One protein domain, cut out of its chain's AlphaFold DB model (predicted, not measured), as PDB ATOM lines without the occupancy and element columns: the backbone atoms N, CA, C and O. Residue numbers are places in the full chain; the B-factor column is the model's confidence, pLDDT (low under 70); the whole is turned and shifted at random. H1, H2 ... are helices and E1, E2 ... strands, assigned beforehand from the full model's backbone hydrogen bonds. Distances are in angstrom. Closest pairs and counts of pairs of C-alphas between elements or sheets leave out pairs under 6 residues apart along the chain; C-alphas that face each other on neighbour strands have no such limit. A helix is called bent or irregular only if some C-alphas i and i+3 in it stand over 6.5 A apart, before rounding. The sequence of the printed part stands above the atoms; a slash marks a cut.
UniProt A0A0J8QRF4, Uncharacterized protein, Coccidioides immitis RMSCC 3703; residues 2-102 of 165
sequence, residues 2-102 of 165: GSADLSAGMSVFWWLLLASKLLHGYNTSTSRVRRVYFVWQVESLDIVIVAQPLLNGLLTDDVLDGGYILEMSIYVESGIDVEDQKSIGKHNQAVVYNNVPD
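This is residues 2 to 102 of the 165 residues of an uncharacterized protein of Coccidioides immitis RMSCC 3703 (UniProt A0A0J8QRF4). Two long helices, H1 and H2, lie side by side over one face of a small sheet of three parallel strands, and both run along the strands; no named helix lies over the other face. The link from E2 to E3, residues 77 to 93, makes a long loop before the chain returns to the sheet at E3. The printed part has 101 residues with two named helices and three named strands, in the order H1, E1, H2, E2, E3; the sheet order is E1, E2, E3, and the class is mixed, helices and strands. The whole is compact, with a radius of gyration of the C-alphas of 14.0 A and spans of 42 by 31 by 25 A.

H1, residues 4 to 27, begins with C-alpha 4 at (133.812, 163.326, 186.633) and is 34.6 A long from first to last C-alpha. E1, residues 36 to 42, covers 19.4 A. H2, residues 45 to 65, covers 30.5 A from C-alpha 45 at (142.281, 159.196, 174.916); it is irregular, with C-alphas 50 and 53 at 7.3 A, and has a kink of 53 degrees near residue 52. E2, residues 70 to 76, covers 19.9 A. E3, residues 94 to 97, covers 10.0 A and ends with C-alpha 97 at (149.379, 152.505, 177.211).

E2 is the inner strand of the sheet, parallel to the edge strand E1 at 14 degrees, with N 38 and O 71 within hydrogen-bond range at 2.8 A. E2 is also parallel to the edge strand E3, at 21 degrees, with N 97 and O 74 at 2.8 A. Residues 87 to 88 pair antiparallel with residues 94 to 95 of E3. H1 is on the sheet at a height of 9.7 A, over E1 and E2; its closest C-alphas to E1 are those of Ala 8 and Val 42, 7.9 A. H2 is on the same face at a height of 9.3 A, over E2 and only just over E3, on which 3 of its C-alphas fall; the C-alphas of Leu 45 and Val 76, the closest of H2 and E2, are 6.2 A apart. H1 and H2 touch, closest at the C-alphas of Leu 23 and Asp 62, 6.3 A, at a shallow tilt of 7 degrees, the same way. E1, H2 and E2 form a strand-helix-strand unit, two parallel neighbour strands with a helix between, and its crossover is right-handed; the sheet with both helices on one face makes two layers. Each O i to N i+4 pair of H1 is within hydrogen-bond range, and 12 of 17 are in H2.

The two C-alphas farthest apart, those of Thr 30 and Asp 81, are 43.0 A apart. The printed part has no cut. The link from E2 to E3 is long, with 17 residues. The mean pLDDT of the printed part is 71.6; residues 2 to 13, 27, 29 to 31, 62 to 67 and 78 to 92 are under 70.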
ATOM      1  N   GLY A   2     129.134 165.200 183.329       38.44
ATOM      2  CA  GLY A   2     129.615 166.565 183.606       38.44
ATOM      3  C   GLY A   2     130.342 166.804 184.935       38.44
ATOM      4  O   GLY A   2     130.871 167.891 185.118       38.44
ATOM      5  N   SER A   3     130.397 165.839 185.861       34.28
ATOM      6  CA  SER A   3     131.095 166.020 187.151       34.28
ATOM      7  C   SER A   3     132.426 165.265 187.264       34.28
ATOM      8  O   SER A   3     133.326 165.740 187.950       34.28
ATOM      9  N   ALA A   4     132.581 164.123 186.585       43.66
ATOM     10  CA  ALA A   4     133.812 163.326 186.633       43.66
ATOM     11  C   ALA A   4     134.958 163.968 185.825       43.66
ATOM     12  O   ALA A   4     136.081 164.056 186.320       43.66
ATOM     13  N   ASP A   5     134.650 164.526 184.651       44.91
ATOM     14  CA  ASP A   5     135.643 165.114 183.738       44.91
ATOM     15  C   ASP A   5     136.372 166.325 184.340       44.91
ATOM     16  O   ASP A   5     137.584 166.480 184.182       44.91
ATOM     17  N   LEU A   6     135.656 167.165 185.096       45.81
ATOM     18  CA  LEU A   6     136.241 168.317 185.790       45.81
ATOM     19  C   LEU A   6     137.125 167.892 186.966       45.81
ATOM     20  O   LEU A   6     138.188 168.472 187.169       45.81
ATOM     21  N   SER A   7     136.721 166.870 187.726       48.78
ATOM     22  CA  SER A   7     137.511 166.367 188.857       48.78
ATOM     23  C   SER A   7     138.811 165.706 188.389       48.78
ATOM     24  O   SER A   7     139.861 165.920 188.997       48.78
ATOM     25  N   ALA A   8     138.757 164.935 187.299       53.94
ATOM     26  CA  ALA A   8     139.937 164.337 186.685       53.94
ATOM     27  C   ALA A   8     140.860 165.413 186.080       53.94
ATOM     28  O   ALA A   8     142.064 165.403 186.339       53.94
ATOM     29  N   GLY A   9     140.299 166.395 185.361       54.75
ATOM     30  CA  GLY A   9     141.057 167.502 184.764       54.75
ATOM     31  C   GLY A   9     141.743 168.419 185.787       54.75
ATOM     32  O   GLY A   9     142.901 168.793 185.600       54.75
ATOM     33  N   MET A  10     141.079 168.737 186.903       59.22
ATOM     34  CA  MET A  10     141.641 169.584 187.966       59.22
ATOM     35  C   MET A  10     142.745 168.881 188.766       59.22
ATOM     36  O   MET A  10     143.735 169.520 189.128       59.22
ATOM     37  N   SER A  11     142.619 167.567 188.996       64.00
ATOM     38  CA  SER A  11     143.682 166.770 189.628       64.00
ATOM     39  C   SER A  11     144.966 166.815 188.794       64.00
ATOM     40  O   SER A  11     146.049 167.074 189.316       64.00
ATOM     41  N   VAL A  12     144.842 166.668 187.473       67.94
ATOM     42  CA  VAL A  12     145.981 166.702 186.546       67.94
ATOM     43  C   VAL A  12     146.605 168.082 186.496       67.94
ATOM     44  O   VAL A  12     147.818 168.191 186.597       67.94
ATOM     45  N   PHE A  13     145.805 169.147 186.420       68.50
ATOM     46  CA  PHE A  13     146.334 170.510 186.442       68.50
ATOM     47  C   PHE A  13     147.178 170.790 187.693       68.50
ATOM     48  O   PHE A  13     148.259 171.369 187.599       68.50
ATOM     49  N   TRP A  14     146.732 170.324 188.861       72.19
ATOM     50  CA  TRP A  14     147.505 170.459 190.092       72.19
ATOM     51  C   TRP A  14     148.816 169.670 190.057       72.19
ATOM     52  O   TRP A  14     149.863 170.180 190.461       72.19
ATOM     53  N   TRP A  15     148.783 168.449 189.526       74.75
ATOM     54  CA  TRP A  15     149.989 167.662 189.290       74.75
ATOM     55  C   TRP A  15     150.950 168.339 188.323       74.75
ATOM     56  O   TRP A  15     152.144 168.380 188.604       74.75
ATOM     57  N   LEU A  16     150.447 168.917 187.233       74.12
ATOM     58  CA  LEU A  16     151.255 169.674 186.282       74.12
ATOM     59  C   LEU A  16     151.917 170.873 186.980       74.12
ATOM     60  O   LEU A  16     153.119 171.069 186.837       74.12
ATOM     61  N   LEU A  17     151.178 171.616 187.815       74.00
ATOM     62  CA  LEU A  17     151.734 172.711 188.621       74.00
ATOM     63  C   LEU A  17     152.820 172.235 189.596       74.00
ATOM     64  O   LEU A  17     153.835 172.913 189.775       74.00
ATOM     65  N   LEU A  18     152.616 171.087 190.245       76.25
ATOM     66  CA  LEU A  18     153.611 170.492 191.133       76.25
ATOM     67  C   LEU A  18     154.856 170.060 190.350       76.25
ATOM     68  O   LEU A  18     155.967 170.387 190.760       76.25
ATOM     69  N   ALA A  19     154.677 169.379 189.219       76.69
ATOM     70  CA  ALA A  19     155.757 168.940 188.345       76.69
ATOM     71  C   ALA A  19     156.577 170.132 187.839       76.69
ATOM     72  O   ALA A  19     157.796 170.122 187.984       76.69
ATOM     73  N   SER A  20     155.932 171.208 187.371       76.38
ATOM     74  CA  SER A  20     156.617 172.453 186.999       76.38
ATOM     75  C   SER A  20     157.441 173.026 188.154       76.38
ATOM     76  O   SER A  20     158.574 173.449 187.943       76.38
ATOM     77  N   LYS A  21     156.921 173.025 189.391       78.56
ATOM     78  CA  LYS A  21     157.682 173.487 190.567       78.56
ATOM     79  C   LYS A  21     158.884 172.592 190.874       78.56
ATOM     80  O   LYS A  21     159.939 173.114 191.230       78.56
ATOM     81  N   LEU A  22     158.741 171.273 190.739       77.75
ATOM     82  CA  LEU A  22     159.832 170.319 190.953       77.75
ATOM     83  C   LEU A  22     160.927 170.474 189.891       77.75
ATOM     84  O   LEU A  22     162.100 170.570 190.253       77.75
ATOM     85  N   LEU A  23     160.543 170.582 188.616       76.88
ATOM     86  CA  LEU A  23     161.452 170.853 187.500       76.88
ATOM     87  C   LEU A  23     162.160 172.197 187.664       76.88
ATOM     88  O   LEU A  23     163.374 172.281 187.527       76.88
ATOM     89  N   HIS A  24     161.428 173.252 188.027       75.75
ATOM     90  CA  HIS A  24     162.021 174.562 188.275       75.75
ATOM     91  C   HIS A  24     163.037 174.521 189.426       75.75
ATOM     92  O   HIS A  24     164.113 175.110 189.329       75.75
ATOM     93  N   GLY A  25     162.733 173.796 190.508       72.56
ATOM     94  CA  GLY A  25     163.670 173.584 191.609       72.56
ATOM     95  C   GLY A  25     164.923 172.810 191.187       72.56
ATOM     96  O   GLY A  25     166.026 173.132 191.628       72.56
ATOM     97  N   TYR A  26     164.766 171.814 190.313       72.38
ATOM     98  CA  TYR A  26     165.885 171.079 189.724       72.38
ATOM     99  C   TYR A  26     166.755 171.985 188.840       72.38
ATOM    100  O   TYR A  26     167.939 172.142 189.124       72.38
ATOM    101  N   ASN A  27     166.156 172.683 187.870       69.94
ATOM    102  CA  ASN A  27     166.856 173.585 186.942       69.94
ATOM    103  C   ASN A  27     167.561 174.754 187.657       69.94
ATOM    104  O   ASN A  27     168.550 175.289 187.169       69.94
ATOM    105  N   THR A  28     167.071 175.174 188.827       71.69
ATOM    106  CA  THR A  28     167.719 176.210 189.654       71.69
ATOM    107  C   THR A  28     168.729 175.641 190.658       71.69
ATOM    108  O   THR A  28     169.260 176.393 191.475       71.69
ATOM    109  N   SER A  29     169.002 174.329 190.627       67.69
ATOM    110  CA  SER A  29     169.849 173.606 191.592       67.69
ATOM    111  C   SER A  29     169.426 173.786 193.060       67.69
ATOM    112  O   SER A  29     170.223 173.611 193.983       67.69
ATOM    113  N   THR A  30     168.161 174.137 193.303       68.44
ATOM    114  CA  THR A  30     167.592 174.322 194.649       68.44
ATOM    115  C   THR A  30     166.926 173.053 195.183       68.44
ATOM    116  O   THR A  30     166.670 172.939 196.382       68.44
ATOM    117  N   SER A  31     166.684 172.074 194.308       67.75
ATOM    118  CA  SER A  31     166.098 170.776 194.627       67.75
ATOM    119  C   SER A  31     167.118 169.648 194.480       67.75
ATOM    120  O   SER A  31     167.934 169.643 193.566       67.75
ATOM    121  N   ARG A  32     167.045 168.652 195.371       73.25
ATOM    122  CA  ARG A  32     167.845 167.411 195.297       73.25
ATOM    123  C   ARG A  32     167.123 166.276 194.562       73.25
ATOM    124  O   ARG A  32     167.560 165.130 194.630       73.25
ATOM    125  N   VAL A  33     165.991 166.571 193.925       76.88
ATOM    126  CA  VAL A  33     165.217 165.590 193.158       76.88
ATOM    127  C   VAL A  33     166.023 165.173 191.934       76.88
ATOM    128  O   VAL A  33     166.497 166.022 191.192       76.88
ATOM    129  N   ARG A  34     166.186 163.864 191.741       77.62
ATOM    130  CA  ARG A  34     166.951 163.294 190.619       77.62
ATOM    131  C   ARG A  34     166.091 162.597 189.575       77.62
ATOM    132  O   ARG A  34     166.563 162.349 188.476       77.62
ATOM    133  N   ARG A  35     164.865 162.233 189.947       83.31
ATOM    134  CA  ARG A  35     163.903 161.548 189.090       83.31
ATOM    135  C   ARG A  35     162.492 161.862 189.566       83.31
ATOM    136  O   ARG A  35     162.234 161.902 190.770       83.31
ATOM    137  N   VAL A  36     161.607 162.098 188.613       85.31
ATOM    138  CA  VAL A  36     160.178 162.327 188.781       85.31
ATOM    139  C   VAL A  36     159.477 161.397 187.803       85.31
ATOM    140  O   VAL A  36     159.610 161.551 186.592       85.31
ATOM    141  N   TYR A  37     158.733 160.430 188.334       87.69
ATOM    142  CA  TYR A  37     157.942 159.505 187.530       87.69
ATOM    143  C   TYR A  37     156.454 159.788 187.735       87.69
ATOM    144  O   TYR A  37     155.941 159.695 188.853       87.69
ATOM    145  N   PHE A  38     155.768 160.177 186.664       87.81
ATOM    146  CA  PHE A  38     154.355 160.537 186.689       87.81
ATOM    147  C   PHE A  38     153.501 159.433 186.070       87.81
ATOM    148  O   PHE A  38     153.674 159.072 184.908       87.81
ATOM    149  N   VAL A  39     152.539 158.924 186.836       88.25
ATOM    150  CA  VAL A  39     151.574 157.927 186.365       88.25
ATOM    151  C   VAL A  39     150.199 158.563 186.304       88.25
ATOM    152  O   VAL A  39     149.703 159.057 187.317       88.25
ATOM    153  N   TRP A  40     149.567 158.508 185.137       86.75
ATOM    154  CA  TRP A  40     148.235 159.064 184.939       86.75
ATOM    155  C   TRP A  40     147.298 158.046 184.304       86.75
ATOM    156  O   TRP A  40     147.525 157.620 183.181       86.75
ATOM    157  N   GLN A  41     146.241 157.666 185.018       85.75
ATOM    158  CA  GLN A  41     145.182 156.805 184.495       85.75
ATOM    159  C   GLN A  41     143.967 157.653 184.111       85.75
ATOM    160  O   GLN A  41     143.502 158.464 184.915       85.75
ATOM    161  N   VAL A  42     143.477 157.480 182.885       82.88
ATOM    162  CA  VAL A  42     142.358 158.227 182.297       82.88
ATOM    163  C   VAL A  42     141.341 157.295 181.665       82.88
ATOM    164  O   VAL A  42     141.675 156.228 181.158       82.88
ATOM    165  N   GLU A  43     140.094 157.746 181.629       80.62
ATOM    166  CA  GLU A  43     139.001 156.983 181.030       80.62
ATOM    167  C   GLU A  43     139.092 156.948 179.494       80.62
ATOM    168  O   GLU A  43     138.831 155.911 178.892       80.62
ATOM    169  N   SER A  44     139.503 158.057 178.857       78.06
ATOM    170  CA  SER A  44     139.533 158.212 177.393       78.06
ATOM    171  C   SER A  44     140.799 158.913 176.891       78.06
ATOM    172  O   SER A  44     141.353 159.803 177.543       78.06
ATOM    173  N   LEU A  45     141.205 158.553 175.669       78.88
ATOM    174  CA  LEU A  45     142.281 159.196 174.916       78.88
ATOM    175  C   LEU A  45     142.008 160.691 174.672       78.88
ATOM    176  O   LEU A  45     142.951 161.479 174.622       78.88
ATOM    177  N   ASP A  46     140.742 161.102 174.560       78.62
ATOM    178  CA  ASP A  46     140.372 162.503 174.312       78.62
ATOM    179  C   ASP A  46     140.916 163.438 175.401       78.62
ATOM    180  O   ASP A  46     141.399 164.535 175.112       78.62
ATOM    181  N   ILE A  47     140.930 162.970 176.654       77.88
ATOM    182  CA  ILE A  47     141.490 163.705 177.795       77.88
ATOM    183  C   ILE A  47     143.005 163.900 177.609       77.88
ATOM    184  O   ILE A  47     143.532 164.987 177.858       77.88
ATOM    185  N   VAL A  48     143.706 162.874 177.115       79.44
ATOM    186  CA  VAL A  48     145.147 162.936 176.822       79.44
ATOM    187  C   VAL A  48     145.433 163.923 175.695       79.44
ATOM    188  O   VAL A  48     146.367 164.715 175.799       79.44
ATOM    189  N   ILE A  49     144.617 163.914 174.636       79.31
ATOM    190  CA  ILE A  49     144.751 164.831 173.495       79.31
ATOM    191  C   ILE A  49     144.595 166.283 173.957       79.31
ATOM    192  O   ILE A  49     145.402 167.135 173.587       79.31
ATOM    193  N   VAL A  50     143.610 166.567 174.812       82.75
ATOM    194  CA  VAL A  50     143.393 167.914 175.365       82.75
ATOM    195  C   VAL A  50     144.560 168.355 176.252       82.75
ATOM    196  O   VAL A  50     144.981 169.509 176.184       82.75
ATOM    197  N   ALA A  51     145.122 167.451 177.056       80.94
ATOM    198  CA  ALA A  51     146.265 167.748 177.919       80.94
ATOM    199  C   ALA A  51     147.611 167.791 177.169       80.94
ATOM    200  O   ALA A  51     148.597 168.288 177.716       80.94
ATOM    201  N   GLN A  52     147.674 167.314 175.921       80.25
ATOM    202  CA  GLN A  52     148.912 167.171 175.152       80.25
ATOM    203  C   GLN A  52     149.764 168.453 175.081       80.25
ATOM    204  O   GLN A  52     150.977 168.351 175.280       80.25
ATOM    205  N   PRO A  53     149.210 169.664 174.852       81.44
ATOM    206  CA  PRO A  53     150.010 170.889 174.846       81.44
ATOM    207  C   PRO A  53     150.677 171.172 176.197       81.44
ATOM    208  O   PRO A  53     151.824 171.612 176.231       81.44
ATOM    209  N   LEU A  54     149.986 170.882 177.305       80.81
ATOM    210  CA  LEU A  54     150.515 171.069 178.658       80.81
ATOM    211  C   LEU A  54     151.609 170.042 178.976       80.81
ATOM    212  O   LEU A  54     152.660 170.410 179.496       80.81
ATOM    213  N   LEU A  55     151.393 168.775 178.606       82.31
ATOM    214  CA  LEU A  55     152.388 167.707 178.759       82.31
ATOM    215  C   LEU A  55     153.659 168.020 177.963       82.31
ATOM    216  O   LEU A  55     154.763 167.918 178.488       82.31
ATOM    217  N   ASN A  56     153.512 168.481 176.720       81.69
ATOM    218  CA  ASN A  56     154.644 168.897 175.895       81.69
ATOM    219  C   ASN A  56     155.398 170.092 176.496       81.69
ATOM    220  O   ASN A  56     156.622 170.154 176.375       81.69
ATOM    221  N   GLY A  57     154.691 171.025 177.144       80.56
ATOM    222  CA  GLY A  57     155.308 172.125 177.887       80.56
ATOM    223  C   GLY A  57     156.218 171.612 179.002       80.56
ATOM    224  O   GLY A  57     157.398 171.944 179.023       80.56
ATOM    225  N   LEU A  58     155.713 170.703 179.843       78.31
ATOM    226  CA  LEU A  58     156.510 170.086 180.912       78.31
ATOM    227  C   LEU A  58     157.736 169.335 180.395       78.31
ATOM    228  O   LEU A  58     158.822 169.467 180.949       78.31
ATOM    229  N   LEU A  59     157.568 168.554 179.328       78.62
ATOM    230  CA  LEU A  59     158.680 167.823 178.720       78.62
ATOM    231  C   LEU A  59     159.723 168.767 178.114       78.62
ATOM    232  O   LEU A  59     160.900 168.429 178.075       78.62
ATOM    233  N   THR A  60     159.316 169.951 177.651       76.50
ATOM    234  CA  THR A  60     160.248 170.972 177.152       76.50
ATOM    235  C   THR A  60     161.055 171.590 178.295       76.50
ATOM    236  O   THR A  60     162.259 171.793 178.140       76.50
ATOM    237  N   ASP A  61     160.425 171.832 179.446       71.56
ATOM    238  CA  ASP A  61     161.081 172.404 180.629       71.56
ATOM    239  C   ASP A  61     162.105 171.444 181.270       71.56
ATOM    240  O   ASP A  61     163.108 171.896 181.826       71.56
ATOM    241  N   ASP A  62     161.886 170.129 181.157       67.88
ATOM    242  CA  ASP A  62     162.800 169.067 181.615       67.88
ATOM    243  C   ASP A  62     164.094 168.971 180.777       67.88
ATOM    244  O   ASP A  62     165.147 168.561 181.263       67.88
ATOM    245  N   VAL A  63     164.055 169.403 179.511       61.03
ATOM    246  CA  VAL A  63     165.212 169.341 178.596       61.03
ATOM    247  C   VAL A  63     166.248 170.433 178.886       61.03
ATOM    248  O   VAL A  63     167.403 170.291 178.479       61.03
ATOM    249  N   LEU A  64     165.876 171.504 179.598       53.81
ATOM    250  CA  LEU A  64     166.704 172.709 179.756       53.81
ATOM    251  C   LEU A  64     168.083 172.464 180.392       53.81
ATOM    252  O   LEU A  64     168.983 173.261 180.139       53.81
ATOM    253  N   ASP A  65     168.273 171.365 181.128       56.19
ATOM    254  CA  ASP A  65     169.560 171.005 181.746       56.19
ATOM    255  C   ASP A  65     170.087 169.616 181.317       56.19
ATOM    256  O   ASP A  65     171.009 169.066 181.915       56.19
ATOM    257  N   GLY A  66     169.485 169.001 180.285       58.84
ATOM    258  CA  GLY A  66     169.913 167.709 179.722       58.84
ATOM    259  C   GLY A  66     169.812 166.496 180.663       58.84
ATOM    260  O   GLY A  66     170.310 165.424 180.320       58.84
ATOM    261  N   GLY A  67     169.194 166.663 181.839       63.44
ATOM    262  CA  GLY A  67     169.102 165.643 182.888       63.44
ATOM    263  C   GLY A  67     167.995 164.608 182.692       63.44
ATOM    264  O   GLY A  67     168.101 163.528 183.264       63.44
ATOM    265  N   TYR A  68     166.974 164.916 181.881       71.69
ATOM    266  CA  TYR A  68     165.821 164.044 181.607       71.69
ATOM    267  C   TYR A  68     165.238 163.421 182.886       71.69
ATOM    268  O   TYR A  68     165.093 162.202 182.991       71.69
ATOM    269  N   ILE A  69     164.982 164.251 183.901       78.44
ATOM    270  CA  ILE A  69     164.560 163.753 185.212       78.44
ATOM    271  C   ILE A  69     163.080 163.377 185.223       78.44
ATOM    272  O   ILE A  69     162.647 162.706 186.158       78.44
ATOM    273  N   LEU A  70     162.308 163.808 184.221       83.31
ATOM    274  CA  LEU A  70     160.876 163.567 184.119       83.31
ATOM    275  C   LEU A  70     160.545 162.467 183.113       83.31
ATOM    276  O   LEU A  70     160.831 162.560 181.921       83.31
ATOM    277  N   GLU A  71     159.831 161.465 183.606       85.88
ATOM    278  CA  GLU A  71     159.248 160.403 182.800       85.88
ATOM    279  C   GLU A  71     157.766 160.245 183.166       85.88
ATOM    280  O   GLU A  71     157.358 160.434 184.314       85.88
ATOM    281  N   MET A  72     156.931 159.952 182.173       86.44
ATOM    282  CA  MET A  72     155.483 159.880 182.302       86.44
ATOM    283  C   MET A  72     154.946 158.603 181.662       86.44
ATOM    284  O   MET A  72     155.327 158.215 180.557       86.44
ATOM    285  N   SER A  73     153.990 157.967 182.321       87.88
ATOM    286  CA  SER A  73     153.238 156.842 181.772       87.88
ATOM    287  C   SER A  73     151.746 157.096 181.928       87.88
ATOM    288  O   SER A  73     151.238 157.285 183.035       87.88
ATOM    289  N   ILE A  74     151.059 157.152 180.791       87.00
ATOM    290  CA  ILE A  74     149.643 157.497 180.686       87.00
ATOM    291  C   ILE A  74     148.879 156.236 180.294       87.00
ATOM    292  O   ILE A  74     149.212 155.594 179.305       87.00
ATOM    293  N   TYR A  75     147.864 155.880 181.063       85.88
ATOM    294  CA  TYR A  75     147.107 154.640 180.946       85.88
ATOM    295  C   TYR A  75     145.657 154.965 180.604       85.88
ATOM    296  O   TYR A  75     144.997 155.668 181.366       85.88
ATOM    297  N   VAL A  76     145.166 154.485 179.462       82.88
ATOM    298  CA  VAL A  76     143.804 154.751 178.978       82.88
ATOM    299  C   VAL A  76     142.930 153.512 179.182       82.88
ATOM    300  O   VAL A  76     143.275 152.429 178.714       82.88
ATOM    301  N   GLU A  77     141.797 153.664 179.875       77.19
ATOM    302  CA  GLU A  77     140.885 152.555 180.196       77.19
ATOM    303  C   GLU A  77     140.007 152.109 179.011       77.19
ATOM    304  O   GLU A  77     139.660 150.928 178.921       77.19
ATOM    305  N   SER A  78     139.623 153.010 178.093       65.81
ATOM    306  CA  SER A  78     138.700 152.676 176.997       65.81
ATOM    307  C   SER A  78     139.395 152.022 175.794       65.81
ATOM    308  O   SER A  78     140.261 152.629 175.162       65.81
ATOM    309  N   GLY A  79     138.942 150.812 175.441       53.28
ATOM    310  CA  GLY A  79     139.471 149.932 174.391       53.28
ATOM    311  C   GLY A  79     139.220 150.362 172.945       53.28
ATOM    312  O   GLY A  79     138.591 149.632 172.183       53.28
ATOM    313  N   ILE A  80     139.741 151.519 172.548       53.78
ATOM    314  CA  ILE A  80     140.092 151.722 171.143       53.78
ATOM    315  C   ILE A  80     141.479 151.109 170.981       53.78
ATOM    316  O   ILE A  80     142.414 151.525 171.668       53.78
ATOM    317  N   ASP A  81     141.600 150.114 170.103       52.53
ATOM    318  CA  ASP A  81     142.884 149.593 169.642       52.53
ATOM    319  C   ASP A  81     143.652 150.742 168.979       52.53
ATOM    320  O   ASP A  81     143.540 151.002 167.782       52.53
ATOM    321  N   VAL A  82     144.392 151.505 169.782       50.91
ATOM    322  CA  VAL A  82     145.443 152.369 169.260       50.91
ATOM    323  C   VAL A  82     146.513 151.402 168.776       50.91
ATOM    324  O   VAL A  82     147.201 150.792 169.596       50.91
ATOM    325  N   GLU A  83     146.581 151.200 167.458       49.06
ATOM    326  CA  GLU A  83     147.750 150.605 166.816       49.06
ATOM    327  C   GLU A  83     148.984 151.330 167.356       49.06
ATOM    328  O   GLU A  83     149.143 152.535 167.167       49.06
ATOM    329  N   ASP A  84     149.796 150.562 168.073       52.69
ATOM    330  CA  ASP A  84     151.097 150.902 168.618       52.69
ATOM    331  C   ASP A  84     151.153 152.083 169.607       52.69
ATOM    332  O   ASP A  84     150.782 153.228 169.361       52.69
ATOM    333  N   GLN A  85     151.689 151.757 170.783       54.84
ATOM    334  CA  GLN A  85     152.223 152.641 171.813       54.84
ATOM    335  C   GLN A  85     152.586 154.047 171.285       54.84
ATOM    336  O   GLN A  85     153.620 154.246 170.646       54.84
ATOM    337  N   LYS A  86     151.734 155.044 171.555       64.75
ATOM    338  CA  LYS A  86     151.962 156.420 171.098       64.75
ATOM    339  C   LYS A  86     152.881 157.131 172.085       64.75
ATOM    340  O   LYS A  86     152.469 157.442 173.204       64.75
ATOM    341  N   SER A  87     154.123 157.385 171.684       63.06
ATOM    342  CA  SER A  87     155.032 158.215 172.470       63.06
ATOM    343  C   SER A  87     154.732 159.703 172.272       63.06
ATOM    344  O   SER A  87     154.400 160.175 171.181       63.06
ATOM    345  N   ILE A  88     154.813 160.452 173.368       63.62
ATOM    346  CA  ILE A  88     154.692 161.904 173.434       63.62
ATOM    347  C   ILE A  88     156.053 162.444 173.905       63.62
ATOM    348  O   ILE A  88     156.654 161.934 174.852       63.62
ATOM    349  N   GLY A  89     156.563 163.471 173.222       59.12
ATOM    350  CA  GLY A  89     157.891 164.046 173.474       59.12
ATOM    351  C   GLY A  89     158.994 163.514 172.552       59.12
ATOM    352  O   GLY A  89     158.836 162.506 171.869       59.12
ATOM    353  N   LYS A  90     160.132 164.221 172.507       58.78
ATOM    354  CA  LYS A  90     161.245 163.934 171.576       58.78
ATOM    355  C   LYS A  90     162.070 162.692 171.946       58.78
ATOM    356  O   LYS A  90     162.775 162.172 171.087       58.78
ATOM    357  N   HIS A  91     161.977 162.224 173.193       58.69
ATOM    358  CA  HIS A  91     162.820 161.154 173.747       58.69
ATOM    359  C   HIS A  91     162.027 160.016 174.415       58.69
ATOM    360  O   HIS A  91     162.539 159.379 175.325       58.69
ATOM    361  N   ASN A  92     160.778 159.761 173.999       63.00
ATOM    362  CA  ASN A  92     159.887 158.780 174.647       63.00
ATOM    363  C   ASN A  92     159.670 159.030 176.155       63.00
ATOM    364  O   ASN A  92     159.386 158.103 176.903       63.00
ATOM    365  N   GLN A  93     159.783 160.286 176.596       71.12
ATOM    366  CA  GLN A  93     159.598 160.673 178.000       71.12
ATOM    367  C   GLN A  93     158.155 160.496 178.473       71.12
ATOM    368  O   GLN A  93     157.931 160.371 179.668       71.12
ATOM    369  N   ALA A  94     157.174 160.500 177.569       78.81
ATOM    370  CA  ALA A  94     155.794 160.171 177.890       78.81
ATOM    371  C   ALA A  94     155.299 159.043 176.984       78.81
ATOM    372  O   ALA A  94     155.373 159.138 175.758       78.81
ATOM    373  N   VAL A  95     154.784 157.975 177.586       81.81
ATOM    374  CA  VAL A  95     154.288 156.801 176.859       81.81
ATOM    375  C   VAL A  95     152.824 156.569 177.201       81.81
ATOM    376  O   VAL A  95     152.454 156.562 178.374       81.81
ATOM    377  N   VAL A  96     151.994 156.389 176.172       82.00
ATOM    378  CA  VAL A  96     150.575 156.051 176.323       82.00
ATOM    379  C   VAL A  96     150.382 154.539 176.178       82.00
ATOM    380  O   VAL A  96     150.847 153.943 175.205       82.00
ATOM    381  N   TYR A  97     149.690 153.931 177.140       81.94
ATOM    382  CA  TYR A  97     149.379 152.505 177.211       81.94
ATOM    383  C   TYR A  97     147.865 152.268 177.257       81.94
ATOM    384  O   TYR A  97     147.131 152.992 177.932       81.94
ATOM    385  N   ASN A  98     147.409 151.200 176.599       77.06
ATOM    386  CA  ASN A  98     146.006 150.769 176.589       77.06
ATOM    387  C   ASN A  98     145.783 149.632 177.596       77.06
ATOM    388  O   ASN A  98     145.496 148.494 177.223       77.06
ATOM    389  N   ASN A  99     146.019 149.901 178.877       78.44
ATOM    390  CA  ASN A  99     145.810 148.942 179.959       78.44
ATOM    391  C   ASN A  99     145.701 149.651 181.315       78.44
ATOM    392  O   ASN A  99     145.849 150.864 181.421       78.44
ATOM    393  N   VAL A 100     145.441 148.870 182.363       81.06
ATOM    394  CA  VAL A 100     145.495 149.344 183.750       81.06
ATOM    395  C   VAL A 100     146.956 149.315 184.230       81.06
ATOM    396  O   VAL A 100     147.659 148.343 183.930       81.06
ATOM    397  N   PRO A 101     147.426 150.324 184.988       86.50
ATOM    398  CA  PRO A 101     148.783 150.334 185.518       86.50
ATOM    399  C   PRO A 101     149.042 149.155 186.463       86.50
ATOM    400  O   PRO A 101     148.272 148.895 187.391       86.50
ATOM    401  N   ASP A 102     150.184 148.488 186.293       89.88
ATOM    402  CA  ASP A 102     150.711 147.565 187.298       89.88
ATOM    403  C   ASP A 102     151.484 148.362 188.356       89.88
ATOM    404  O   ASP A 102     152.699 148.557 188.275       89.88
TER     405      ASP A 102